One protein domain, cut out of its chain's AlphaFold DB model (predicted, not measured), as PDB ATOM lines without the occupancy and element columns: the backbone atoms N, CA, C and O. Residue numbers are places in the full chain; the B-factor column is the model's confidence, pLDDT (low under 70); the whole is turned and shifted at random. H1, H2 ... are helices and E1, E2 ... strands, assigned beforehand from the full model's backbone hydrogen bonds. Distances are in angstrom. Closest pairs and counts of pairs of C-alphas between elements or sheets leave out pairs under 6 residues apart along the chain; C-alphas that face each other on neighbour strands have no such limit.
ATOM      1  N   GLU A   2       0.493  52.805  -9.652       38.88
ATOM      2  CA  GLU A   2       1.479  52.887  -8.575       38.88
ATOM      3  C   GLU A   2       2.551  51.823  -8.841       38.88
ATOM      4  O   GLU A   2       2.193  50.656  -9.040       38.88
ATOM      5  N   PRO A   3       3.847  52.172  -8.903       43.81
ATOM      6  CA  PRO A   3       4.879  51.163  -9.013       43.81
ATOM      7  C   PRO A   3       4.892  50.413  -7.684       43.81
ATOM      8  O   PRO A   3       5.421  50.888  -6.681       43.81
ATOM      9  N   THR A   4       4.277  49.231  -7.654       48.97
ATOM     10  CA  THR A   4       4.535  48.266  -6.593       48.97
ATOM     11  C   THR A   4       6.007  47.913  -6.725       48.97
ATOM     12  O   THR A   4       6.385  47.114  -7.581       48.97
ATOM     13  N   MET A   5       6.836  48.585  -5.930       42.19
ATOM     14  CA  MET A   5       8.270  48.366  -5.795       42.19
ATOM     15  C   MET A   5       8.454  46.961  -5.204       42.19
ATOM     16  O   MET A   5       8.648  46.763  -4.009       42.19
ATOM     17  N   ARG A   6       8.240  45.949  -6.047       44.19
ATOM     18  CA  ARG A   6       8.499  44.546  -5.765       44.19
ATOM     19  C   ARG A   6      10.002  44.403  -5.828       44.19
ATOM     20  O   ARG A   6      10.561  44.440  -6.916       44.19
ATOM     21  N   GLU A   7      10.643  44.275  -4.679       48.16
ATOM     22  CA  GLU A   7      12.082  44.067  -4.610       48.16
ATOM     23  C   GLU A   7      12.378  42.575  -4.845       48.16
ATOM     24  O   GLU A   7      12.065  41.739  -3.986       48.16
ATOM     25  N   PRO A   8      12.951  42.182  -6.002       44.25
ATOM     26  CA  PRO A   8      13.293  40.792  -6.259       44.25
ATOM     27  C   PRO A   8      14.517  40.438  -5.404       44.25
ATOM     28  O   PRO A   8      15.663  40.691  -5.770       44.25
ATOM     29  N   GLY A   9      14.267  39.911  -4.203       55.25
ATOM     30  CA  GLY A   9      15.317  39.554  -3.247       55.25
ATOM     31  C   GLY A   9      14.863  39.452  -1.793       55.25
ATOM     32  O   GLY A   9      15.538  38.775  -1.027       55.25
ATOM     33  N   GLY A  10      13.703  40.008  -1.439       66.62
ATOM     34  CA  GLY A  10      12.993  39.760  -0.181       66.62
ATOM     35  C   GLY A  10      13.652  40.317   1.090       66.62
ATOM     36  O   GLY A  10      14.856  40.203   1.303       66.62
ATOM     37  N   VAL A  11      12.823  40.878   1.959       85.06
ATOM     38  CA  VAL A  11      13.163  41.391   3.293       85.06
ATOM     39  C   VAL A  11      12.977  40.264   4.312       85.06
ATOM     40  O   VAL A  11      12.156  39.372   4.104       85.06
ATOM     41  N   ARG A  12      13.742  40.246   5.404       90.25
ATOM     42  CA  ARG A  12      13.608  39.239   6.468       90.25
ATOM     43  C   ARG A  12      13.130  39.887   7.755       90.25
ATOM     44  O   ARG A  12      13.681  40.896   8.174       90.25
ATOM     45  N   VAL A  13      12.141  39.279   8.395       90.31
ATOM     46  CA  VAL A  13      11.667  39.667   9.724       90.31
ATOM     47  C   VAL A  13      12.184  38.643  10.717       90.31
ATOM     48  O   VAL A  13      12.016  37.441  10.522       90.31
ATOM     49  N   VAL A  14      12.855  39.120  11.757       90.62
ATOM     50  CA  VAL A  14      13.421  38.303  12.828       90.62
ATOM     51  C   VAL A  14      12.664  38.626  14.106       90.62
ATOM     52  O   VAL A  14      12.683  39.772  14.545       90.62
ATOM     53  N   LYS A  15      12.016  37.626  14.698       92.00
ATOM     54  CA  LYS A  15      11.282  37.722  15.964       92.00
ATOM     55  C   LYS A  15      12.039  36.919  17.019       92.00
ATOM     56  O   LYS A  15      12.388  35.760  16.790       92.00
ATOM     57  N   LEU A  16      12.338  37.532  18.154       90.00
ATOM     58  CA  LEU A  16      13.028  36.902  19.273       90.00
ATOM     59  C   LEU A  16      12.051  36.727  20.433       90.00
ATOM     60  O   LEU A  16      11.456  37.698  20.888       90.00
ATOM     61  N   TYR A  17      11.944  35.501  20.925       87.38
ATOM     62  CA  TYR A  17      11.150  35.112  22.084       87.38
ATOM     63  C   TYR A  17      12.073  34.557  23.174       87.38
ATOM     64  O   TYR A  17      13.232  34.227  22.915       87.38
ATOM     65  N   GLU A  18      11.550  34.381  24.384       83.62
ATOM     66  CA  GLU A  18      12.287  33.720  25.474       83.62
ATOM     67  C   GLU A  18      12.654  32.273  25.105       83.62
ATOM     68  O   GLU A  18      13.730  31.780  25.440       83.62
ATOM     69  N   SER A  19      11.775  31.611  24.352       84.88
ATOM     70  CA  SER A  19      11.885  30.207  23.946       84.88
ATOM     71  C   SER A  19      12.767  29.981  22.713       84.88
ATOM     72  O   SER A  19      13.071  28.832  22.389       84.88
ATOM     73  N   GLY A  20      13.155  31.035  21.986       86.19
ATOM     74  CA  GLY A  20      13.913  30.894  20.744       86.19
ATOM     75  C   GLY A  20      13.781  32.070  19.780       86.19
ATOM     76  O   GLY A  20      13.340  33.157  20.134       86.19
ATOM     77  N   ARG A  21      14.190  31.848  18.528       90.12
ATOM     78  CA  ARG A  21      14.120  32.854  17.461       90.12
ATOM     79  C   ARG A  21      13.359  32.320  16.258       90.12
ATOM     80  O   ARG A  21      13.621  31.204  15.809       90.12
ATOM     81  N   GLU A  22      12.521  33.163  15.685       90.44
ATOM     82  CA  GLU A  22      11.815  32.904  14.439       90.44
ATOM     83  C   GLU A  22      12.244  33.900  13.369       90.44
ATOM     84  O   GLU A  22      12.594  35.049  13.646       90.44
ATOM     85  N   GLN A  23      12.299  33.425  12.129       89.44
ATOM     86  CA  GLN A  23      12.742  34.221  10.995       89.44
ATOM     87  C   GLN A  23      11.850  33.910   9.805       89.44
ATOM     88  O   GLN A  23      11.829  32.772   9.339       89.44
ATOM     89  N   GLU A  24      11.177  34.924   9.275       89.19
ATOM     90  CA  GLU A  24      10.384  34.803   8.054       89.19
ATOM     91  C   GLU A  24      10.916  35.727   6.963       89.19
ATOM     92  O   GLU A  24      11.548  36.752   7.229       89.19
ATOM     93  N   ARG A  25      10.693  35.341   5.707       87.25
ATOM     94  CA  ARG A  25      11.088  36.137   4.548       87.25
ATOM     95  C   ARG A  25       9.841  36.656   3.862       87.25
ATOM     96  O   ARG A  25       8.986  35.878   3.453       87.25
ATOM     97  N   VAL A  26       9.802  37.961   3.684       86.75
ATOM     98  CA  VAL A  26       8.725  38.686   3.031       86.75
ATOM     99  C   VAL A  26       9.239  39.385   1.779       86.75
ATOM    100  O   VAL A  26      10.434  39.437   1.486       86.75
ATOM    101  N   ARG A  27       8.306  39.896   0.989       79.81
ATOM    102  CA  ARG A  27       8.549  40.441  -0.353       79.81
ATOM    103  C   ARG A  27       8.916  41.929  -0.370       79.81
ATOM    104  O   ARG A  27       9.500  42.371  -1.354       79.81
ATOM    105  N   SER A  28       8.611  42.668   0.698       81.56
ATOM    106  CA  SER A  28       8.828  44.119   0.797       81.56
ATOM    107  C   SER A  28       8.947  44.564   2.257       81.56
ATOM    108  O   SER A  28       8.458  43.874   3.149       81.56
ATOM    109  N   ILE A  29       9.530  45.745   2.488       83.81
ATOM    110  CA  ILE A  29       9.568  46.399   3.810       83.81
ATOM    111  C   ILE A  29       8.148  46.631   4.350       83.81
ATOM    112  O   ILE A  29       7.900  46.409   5.523       83.81
ATOM    113  N   GLU A  30       7.200  47.022   3.497       85.38
ATOM    114  CA  GLU A  30       5.803  47.252   3.907       85.38
ATOM    115  C   GLU A  30       5.155  45.962   4.436       85.38
ATOM    116  O   GLU A  30       4.557  45.957   5.505       85.38
ATOM    117  N   ASP A  31       5.381  44.841   3.747       86.50
ATOM    118  CA  ASP A  31       4.928  43.513   4.181       86.50
ATOM    119  C   ASP A  31       5.632  43.097   5.496       86.50
ATOM    120  O   ASP A  31       5.023  42.491   6.373       86.50
ATOM    121  N   ALA A  32       6.901  43.492   5.677       88.75
ATOM    122  CA  ALA A  32       7.648  43.274   6.916       88.75
ATOM    123  C   ALA A  32       7.059  44.051   8.097       88.75
ATOM    124  O   ALA A  32       6.927  43.492   9.182       88.75
ATOM    125  N   VAL A  33       6.684  45.315   7.889       89.19
ATOM    126  CA  VAL A  33       6.049  46.160   8.910       89.19
ATOM    127  C   VAL A  33       4.749  45.537   9.397       89.19
ATOM    128  O   VAL A  33       4.525  45.474  10.607       89.19
ATOM    129  N   GLU A  34       3.923  45.019   8.486       89.56
ATOM    130  CA  GLU A  34       2.700  44.312   8.873       89.56
ATOM    131  C   GLU A  34       3.012  43.095   9.751       89.56
ATOM    132  O   GLU A  34       2.428  42.965  10.824       89.56
ATOM    133  N   ARG A  35       4.013  42.276   9.388       89.88
ATOM    134  CA  ARG A  35       4.443  41.145  10.232       89.88
ATOM    135  C   ARG A  35       4.933  41.582  11.611       89.88
ATOM    136  O   ARG A  35       4.668  40.888  12.589       89.88
ATOM    137  N   VAL A  36       5.647  42.707  11.717       88.81
ATOM    138  CA  VAL A  36       6.077  43.256  13.018       88.81
ATOM    139  C   VAL A  36       4.872  43.706  13.845       88.81
ATOM    140  O   VAL A  36       4.827  43.465  15.052       88.81
ATOM    141  N   ARG A  37       3.873  44.325  13.208       89.06
ATOM    142  CA  ARG A  37       2.641  44.773  13.866       89.06
ATOM    143  C   ARG A  37       1.813  43.597  14.382       89.06
ATOM    144  O   ARG A  37       1.364  43.644  15.523       89.06
ATOM    145  N   GLU A  38       1.663  42.546  13.579       88.25
ATOM    146  CA  GLU A  38       1.011  41.294  13.984       88.25
ATOM    147  C   GLU A  38       1.768  40.630  15.142       88.25
ATOM    148  O   GLU A  38       1.165  40.249  16.147       88.25
ATOM    149  N   ALA A  39       3.103  40.608  15.062       85.88
ATOM    150  CA  ALA A  39       3.950  40.038  16.101       85.88
ATOM    151  C   ALA A  39       3.866  40.772  17.436       85.88
ATOM    152  O   ALA A  39       4.065  40.157  18.477       85.88
ATOM    153  N   ARG A  40       3.516  42.062  17.457       79.31
ATOM    154  CA  ARG A  40       3.355  42.817  18.709       79.31
ATOM    155  C   ARG A  40       2.317  42.185  19.643       79.31
ATOM    156  O   ARG A  40       2.488  42.241  20.857       79.31
ATOM    157  N   SER A  41       1.271  41.566  19.095       78.88
ATOM    158  CA  SER A  41       0.264  40.839  19.880       78.88
ATOM    159  C   SER A  41       0.759  39.482  20.391       78.88
ATOM    160  O   SER A  41       0.192  38.957  21.345       78.88
ATOM    161  N   GLU A  42       1.813  38.928  19.789       80.38
ATOM    162  CA  GLU A  42       2.415  37.636  20.147       80.38
ATOM    163  C   GLU A  42       3.415  37.748  21.318       80.38
ATOM    164  O   GLU A  42       3.812  36.737  21.889       80.38
ATOM    165  N   GLY A  43       3.821  38.967  21.698       80.69
ATOM    166  CA  GLY A  43       4.734  39.227  22.820       80.69
ATOM    167  C   GLY A  43       6.219  38.852  22.623       80.69
ATOM    168  O   GLY A  43       6.824  38.351  23.570       80.69
ATOM    169  N   PRO A  44       6.848  39.069  21.452       84.56
ATOM    170  CA  PRO A  44       8.285  38.879  21.287       84.56
ATOM    171  C   PRO A  44       9.081  39.893  22.122       84.56
ATOM    172  O   PRO A  44       8.693  41.053  22.259       84.56
ATOM    173  N   ILE A  45      10.243  39.467  22.619       88.56
ATOM    174  CA  ILE A  45      11.216  40.314  23.324       88.56
ATOM    175  C   ILE A  45      11.774  41.377  22.375       88.56
ATOM    176  O   ILE A  45      11.959  42.531  22.750       88.56
ATOM    177  N   CYS A  46      12.083  40.973  21.143       87.94
ATOM    178  CA  CYS A  46      12.716  41.841  20.162       87.94
ATOM    179  C   CYS A  46      12.274  41.459  18.752       87.94
ATOM    180  O   CYS A  46      12.183  40.276  18.418       87.94
ATOM    181  N   VAL A  47      12.027  42.454  17.906       91.69
ATOM    182  CA  VAL A  47      11.685  42.262  16.500       91.69
ATOM    183  C   VAL A  47      12.567  43.149  15.638       91.69
ATOM    184  O   VAL A  47      12.693  44.348  15.886       91.69
ATOM    185  N   LYS A  48      13.170  42.557  14.608       92.38
ATOM    186  CA  LYS A  48      14.058  43.248  13.674       92.38
ATOM    187  C   LYS A  48      13.616  43.023  12.243       92.38
ATOM    188  O   LYS A  48      13.228  41.914  11.873       92.38
ATOM    189  N   ILE A  49      13.742  44.056  11.424       90.81
ATOM    190  CA  ILE A  49      13.594  43.949   9.975       90.81
ATOM    191  C   ILE A  49      14.991  44.059   9.373       90.81
ATOM    192  O   ILE A  49      15.734  44.999   9.653       90.81
ATOM    193  N   VAL A  50      15.351  43.082   8.551       87.75
ATOM    194  CA  VAL A  50      16.649  42.971   7.891       87.75
ATOM    195  C   VAL A  50      16.432  43.057   6.387       87.75
ATOM    196  O   VAL A  50      15.690  42.261   5.805       87.75
ATOM    197  N   ALA A  51      17.074  44.032   5.755       85.50
ATOM    198  CA  ALA A  51      17.064  44.201   4.313       85.50
ATOM    199  C   ALA A  51      17.830  43.070   3.610       85.50
ATOM    200  O   ALA A  51      18.512  42.245   4.224       85.50
ATOM    201  N   ARG A  52      17.712  43.023   2.282       79.81
ATOM    202  CA  ARG A  52      18.351  41.995   1.450       79.81
ATOM    203  C   ARG A  52      19.872  41.955   1.628       79.81
ATOM    204  O   ARG A  52      20.453  40.874   1.579       79.81
ATOM    205  N   ASP A  53      20.504  43.112   1.776       78.62
ATOM    206  CA  ASP A  53      21.956  43.256   1.923       78.62
ATOM    207  C   ASP A  53      22.464  42.842   3.316       78.62
ATOM    208  O   ASP A  53      23.668  42.774   3.542       78.62
ATOM    209  N   GLY A  54      21.554  42.502   4.236       79.81
ATOM    210  CA  GLY A  54      21.883  42.128   5.607       79.81
ATOM    211  C   GLY A  54      21.855  43.300   6.587       79.81
ATOM    212  O   GLY A  54      21.979  43.060   7.788       79.81
ATOM    213  N   SER A  55      21.636  44.533   6.120       84.31
ATOM    214  CA  SER A  55      21.448  45.685   7.003       84.31
ATOM    215  C   SER A  55      20.154  45.583   7.800       84.31
ATOM    216  O   SER A  55      19.087  45.263   7.273       84.31
ATOM    217  N   VAL A  56      20.243  45.898   9.090       87.75
ATOM    218  CA  VAL A  56      19.078  46.035   9.963       87.75
ATOM    219  C   VAL A  56      18.450  47.396   9.683       87.75
ATOM    220  O   VAL A  56      19.065  48.429   9.925       87.75
ATOM    221  N   VAL A  57      17.232  47.390   9.150       87.19
ATOM    222  CA  VAL A  57      16.482  48.612   8.818       87.19
ATOM    223  C   VAL A  57      15.561  49.051   9.950       87.19
ATOM    224  O   VAL A  57      15.236  50.229  10.050       87.19
ATOM    225  N   TYR A  58      15.166  48.115  10.810       89.62
ATOM    226  CA  TYR A  58      14.365  48.383  11.994       89.62
ATOM    227  C   TYR A  58      14.751  47.431  13.119       89.62
ATOM    228  O   TYR A  58      14.959  46.238  12.881       89.62
ATOM    229  N   ASP A  59      14.785  47.957  14.338       90.00
ATOM    230  CA  ASP A  59      15.042  47.215  15.561       90.00
ATOM    231  C   ASP A  59      14.108  47.731  16.662       90.00
ATOM    232  O   ASP A  59      14.155  48.905  17.015       90.00
ATOM    233  N   SER A  60      13.241  46.877  17.206       87.56
ATOM    234  CA  SER A  60      12.260  47.308  18.211       87.56
ATOM    235  C   SER A  60      12.884  47.758  19.536       87.56
ATOM    236  O   SER A  60      12.238  48.476  20.292       87.56
ATOM    237  N   GLU A  61      14.107  47.326  19.845       85.81
ATOM    238  CA  GLU A  61      14.813  47.687  21.078       85.81
ATOM    239  C   GLU A  61      15.476  49.066  20.942       85.81
ATOM    240  O   GLU A  61      15.396  49.885  21.854       85.81
ATOM    241  N   ALA A  62      16.079  49.350  19.783       84.12
ATOM    242  CA  ALA A  62      16.770  50.611  19.515       84.12
ATOM    243  C   ALA A  62      15.856  51.716  18.958       84.12
ATOM    244  O   ALA A  62      16.040  52.889  19.276       84.12
ATOM    245  N   THR A  63      14.898  51.364  18.099       83.81
ATOM    246  CA  THR A  63      14.020  52.312  17.392       83.81
ATOM    247  C   THR A  63      12.703  52.548  18.132       83.81
ATOM    248  O   THR A  63      12.143  53.640  18.057       83.81
ATOM    249  N   GLY A  64      12.206  51.556  18.874       84.06
ATOM    250  CA  GLY A  64      10.959  51.672  19.627       84.06
ATOM    251  C   GLY A  64       9.723  51.264  18.824       84.06
ATOM    252  O   GLY A  64       9.563  50.089  18.510       84.06
ATOM    253  N   ASP A  65       8.796  52.195  18.571       86.56
ATOM    254  CA  ASP A  65       7.490  51.881  17.973       86.56
ATOM    255  C   ASP A  65       7.548  51.811  16.436       86.56
ATOM    256  O   ASP A  65       8.000  52.741  15.762       86.56
ATOM    257  N   ILE A  66       7.054  50.702  15.880       87.88
ATOM    258  CA  ILE A  66       7.069  50.438  14.436       87.88
ATOM    259  C   ILE A  66       6.202  51.421  13.636       87.88
ATOM    260  O   ILE A  66       6.535  51.711  12.493       87.88
ATOM    261  N   ASP A  67       5.115  51.947  14.209       87.31
ATOM    262  CA  ASP A  67       4.198  52.860  13.514       87.31
ATOM    263  C   ASP A  67       4.863  54.224  13.283       87.31
ATOM    264  O   ASP A  67       4.839  54.766  12.177       87.31
ATOM    265  N   ALA A  68       5.559  54.719  14.312       87.88
ATOM    266  CA  ALA A  68       6.364  55.931  14.222       87.88
ATOM    267  C   ALA A  68       7.478  55.779  13.174       87.88
ATOM    268  O   ALA A  68       7.626  56.629  12.294       87.88
ATOM    269  N   TRP A  69       8.203  54.657  13.211       89.94
ATOM    270  CA  TRP A  69       9.243  54.365  12.227       89.94
ATOM    271  C   TRP A  69       8.689  54.237  10.800       89.94
ATOM    272  O   TRP A  69       9.283  54.769   9.863       89.94
ATOM    273  N   GLU A  70       7.545  53.571  10.610       89.00
ATOM    274  CA  GLU A  70       6.899  53.427   9.299       89.00
ATOM    275  C   GLU A  70       6.541  54.800   8.716       89.00
ATOM    276  O   GLU A  70       6.776  55.052   7.530       89.00
ATOM    277  N   ALA A  71       6.002  55.701   9.542       86.19
ATOM    278  CA  ALA A  71       5.643  57.051   9.125       86.19
ATOM    279  C   ALA A  71       6.870  57.843   8.640       86.19
ATOM    280  O   ALA A  71       6.822  58.458   7.565       86.19
ATOM    281  N   GLU A  72       7.977  57.787   9.383       84.62
ATOM    282  CA  GLU A  72       9.244  58.417   8.998       84.62
ATOM    283  C   GLU A  72       9.836  57.781   7.738       84.62
ATOM    284  O   GLU A  72      10.179  58.484   6.784       84.62
ATOM    285  N   TRP A  73       9.874  56.449   7.670       84.56
ATOM    286  CA  TRP A  73      10.372  55.719   6.509       84.56
ATOM    287  C   TRP A  73       9.556  56.023   5.251       84.56
ATOM    288  O   TRP A  73      10.128  56.265   4.189       84.56
ATOM    289  N   ARG A  74       8.222  56.095   5.343       82.56
ATOM    290  CA  ARG A  74       7.354  56.489   4.219       82.56
ATOM    291  C   ARG A  74       7.576  57.934   3.801       82.56
ATOM    292  O   ARG A  74       7.493  58.239   2.610       82.56
ATOM    293  N   LEU A  75       7.826  58.840   4.742       79.25
ATOM    294  CA  LEU A  75       8.171  60.223   4.420       79.25
ATOM    295  C   LEU A  75       9.521  60.293   3.692       79.25
ATOM    296  O   LEU A  75       9.621  60.957   2.661       79.25
ATOM    297  N   GLN A  76      10.520  59.549   4.165       76.12
ATOM    298  CA  GLN A  76      11.840  59.470   3.549       76.12
ATOM    299  C   GLN A  76      11.785  58.808   2.168       76.12
ATOM    300  O   GLN A  76      12.324  59.350   1.209       76.12
ATOM    301  N   LYS A  77      11.046  57.703   2.018       75.00
ATOM    302  CA  LYS A  77      10.797  57.034   0.733       75.00
ATOM    303  C   LYS A  77      10.079  57.958  -0.241       75.00
ATOM    304  O   LYS A  77      10.451  57.987  -1.403       75.00
ATOM    305  N   ARG A  78       9.094  58.744   0.210       66.50
ATOM    306  CA  ARG A  78       8.452  59.773  -0.625       66.50
ATOM    307  C   ARG A  78       9.418  60.881  -1.012       66.50
ATOM    308  O   ARG A  78       9.358  61.318  -2.147       66.50
ATOM    309  N   ARG A  79      10.316  61.308  -0.124       59.09
ATOM    310  CA  ARG A  79      11.359  62.290  -0.454       59.09
ATOM    311  C   ARG A  79      12.355  61.742  -1.484       59.09
ATOM    312  O   ARG A  79      12.729  62.480  -2.380       59.09
ATOM    313  N   ILE A  80      12.720  60.462  -1.393       56.59
ATOM    314  CA  ILE A  80      13.582  59.771  -2.368       56.59
ATOM    315  C   ILE A  80      12.835  59.535  -3.694       56.59
ATOM    316  O   ILE A  80      13.387  59.732  -4.765       56.59
ATOM    317  N   ALA A  81      11.561  59.144  -3.644       53.38
ATOM    318  CA  ALA A  81      10.747  58.878  -4.830       53.38
ATOM    319  C   ALA A  81      10.282  60.158  -5.546       53.38
ATOM    320  O   ALA A  81      10.076  60.134  -6.752       53.38
ATOM    321  N   ALA A  82      10.112  61.264  -4.815       53.50
ATOM    322  CA  ALA A  82       9.839  62.596  -5.358       53.50
ATOM    323  C   ALA A  82      11.126  63.379  -5.681       53.50
ATOM    324  O   ALA A  82      11.053  64.523  -6.116       53.50
ATOM    325  N   GLY A  83      12.293  62.781  -5.441       41.31
ATOM    326  CA  GLY A  83      13.598  63.394  -5.615       41.31
ATOM    327  C   GLY A  83      14.593  62.350  -6.084       41.31
ATOM    328  O   GLY A  83      15.417  61.886  -5.297       41.31
TER     329      GLY A  83
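This is residues 2 to 83 of the 116 residues of an uncharacterized protein of Halobacteriales archaeon QS_9_68_17 (UniProt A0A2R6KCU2). A twisted antiparallel sheet of four strands has helix H1 packed along one face and its other face bare. The longer helix H2 begins by H1 and the edge strand E4, then runs off until residues 75 to 83 stick out free. The printed part has 82 residues, with two named helices and four named strands in the order E1, E2, H1, E3, E4, H2; the sheet's order is E2, E1, E3, E4. The class is mixed, helices and strands; the whole is compact, radius of gyration of the C-alphas 12.9 A, but elongated, spanning 44 by 26 by 20 A.

Find C-alpha 11 at (13.163, 41.391, 3.293); from there E1 runs 19.9 A to residue 17. E2, residues 20 to 26, returns over 20.0 A. H1, residues 29 to 40, is 16.5 A long. E3 is residues 46 to 50, 12.9 A, and E4 residues 56 to 59, 7.0 A. H2, residues 66 to 81, runs 21.4 A to C-alpha 81 at (10.747, 58.878, -4.830).

In the hairpin E1 and E2, look for N 13 and O 24, 2.8 A apart. Between E1 and E3, N 14 and O 48 are 2.8 A apart; in the hairpin E3 and E4, N 49 and O 58, 2.9 A. H1 is on the sheet at a height of 8.3 A, along E1 at 7 degrees on the local plane; the closest C-alphas, Val 13 and Ala 32, are 6.1 A apart. E2, H1 and E3 form a split strand-helix-strand unit, E1 between its strands, with a right-handed crossover. The helices make two layers with the sheet, on one face of it. With its residues 66 to 70 alone H2 touches H1, opposite ways at a shallow tilt of 6 degrees; the closest C-alphas, Val 33 and Ile 66, are 7.1 A apart. The closest C-alphas of E4 and H2, Tyr 58 and Trp 69, are 7.9 A apart. In H1 and H2 every O i to N i+4 pair is within hydrogen-bond range.

The C-alphas farthest apart, Ser 19 and Gly 83, are 44.5 A apart. The printed part has no cut and no long link. Residues 2 to 10 and 78 to 83 have pLDDT under 70.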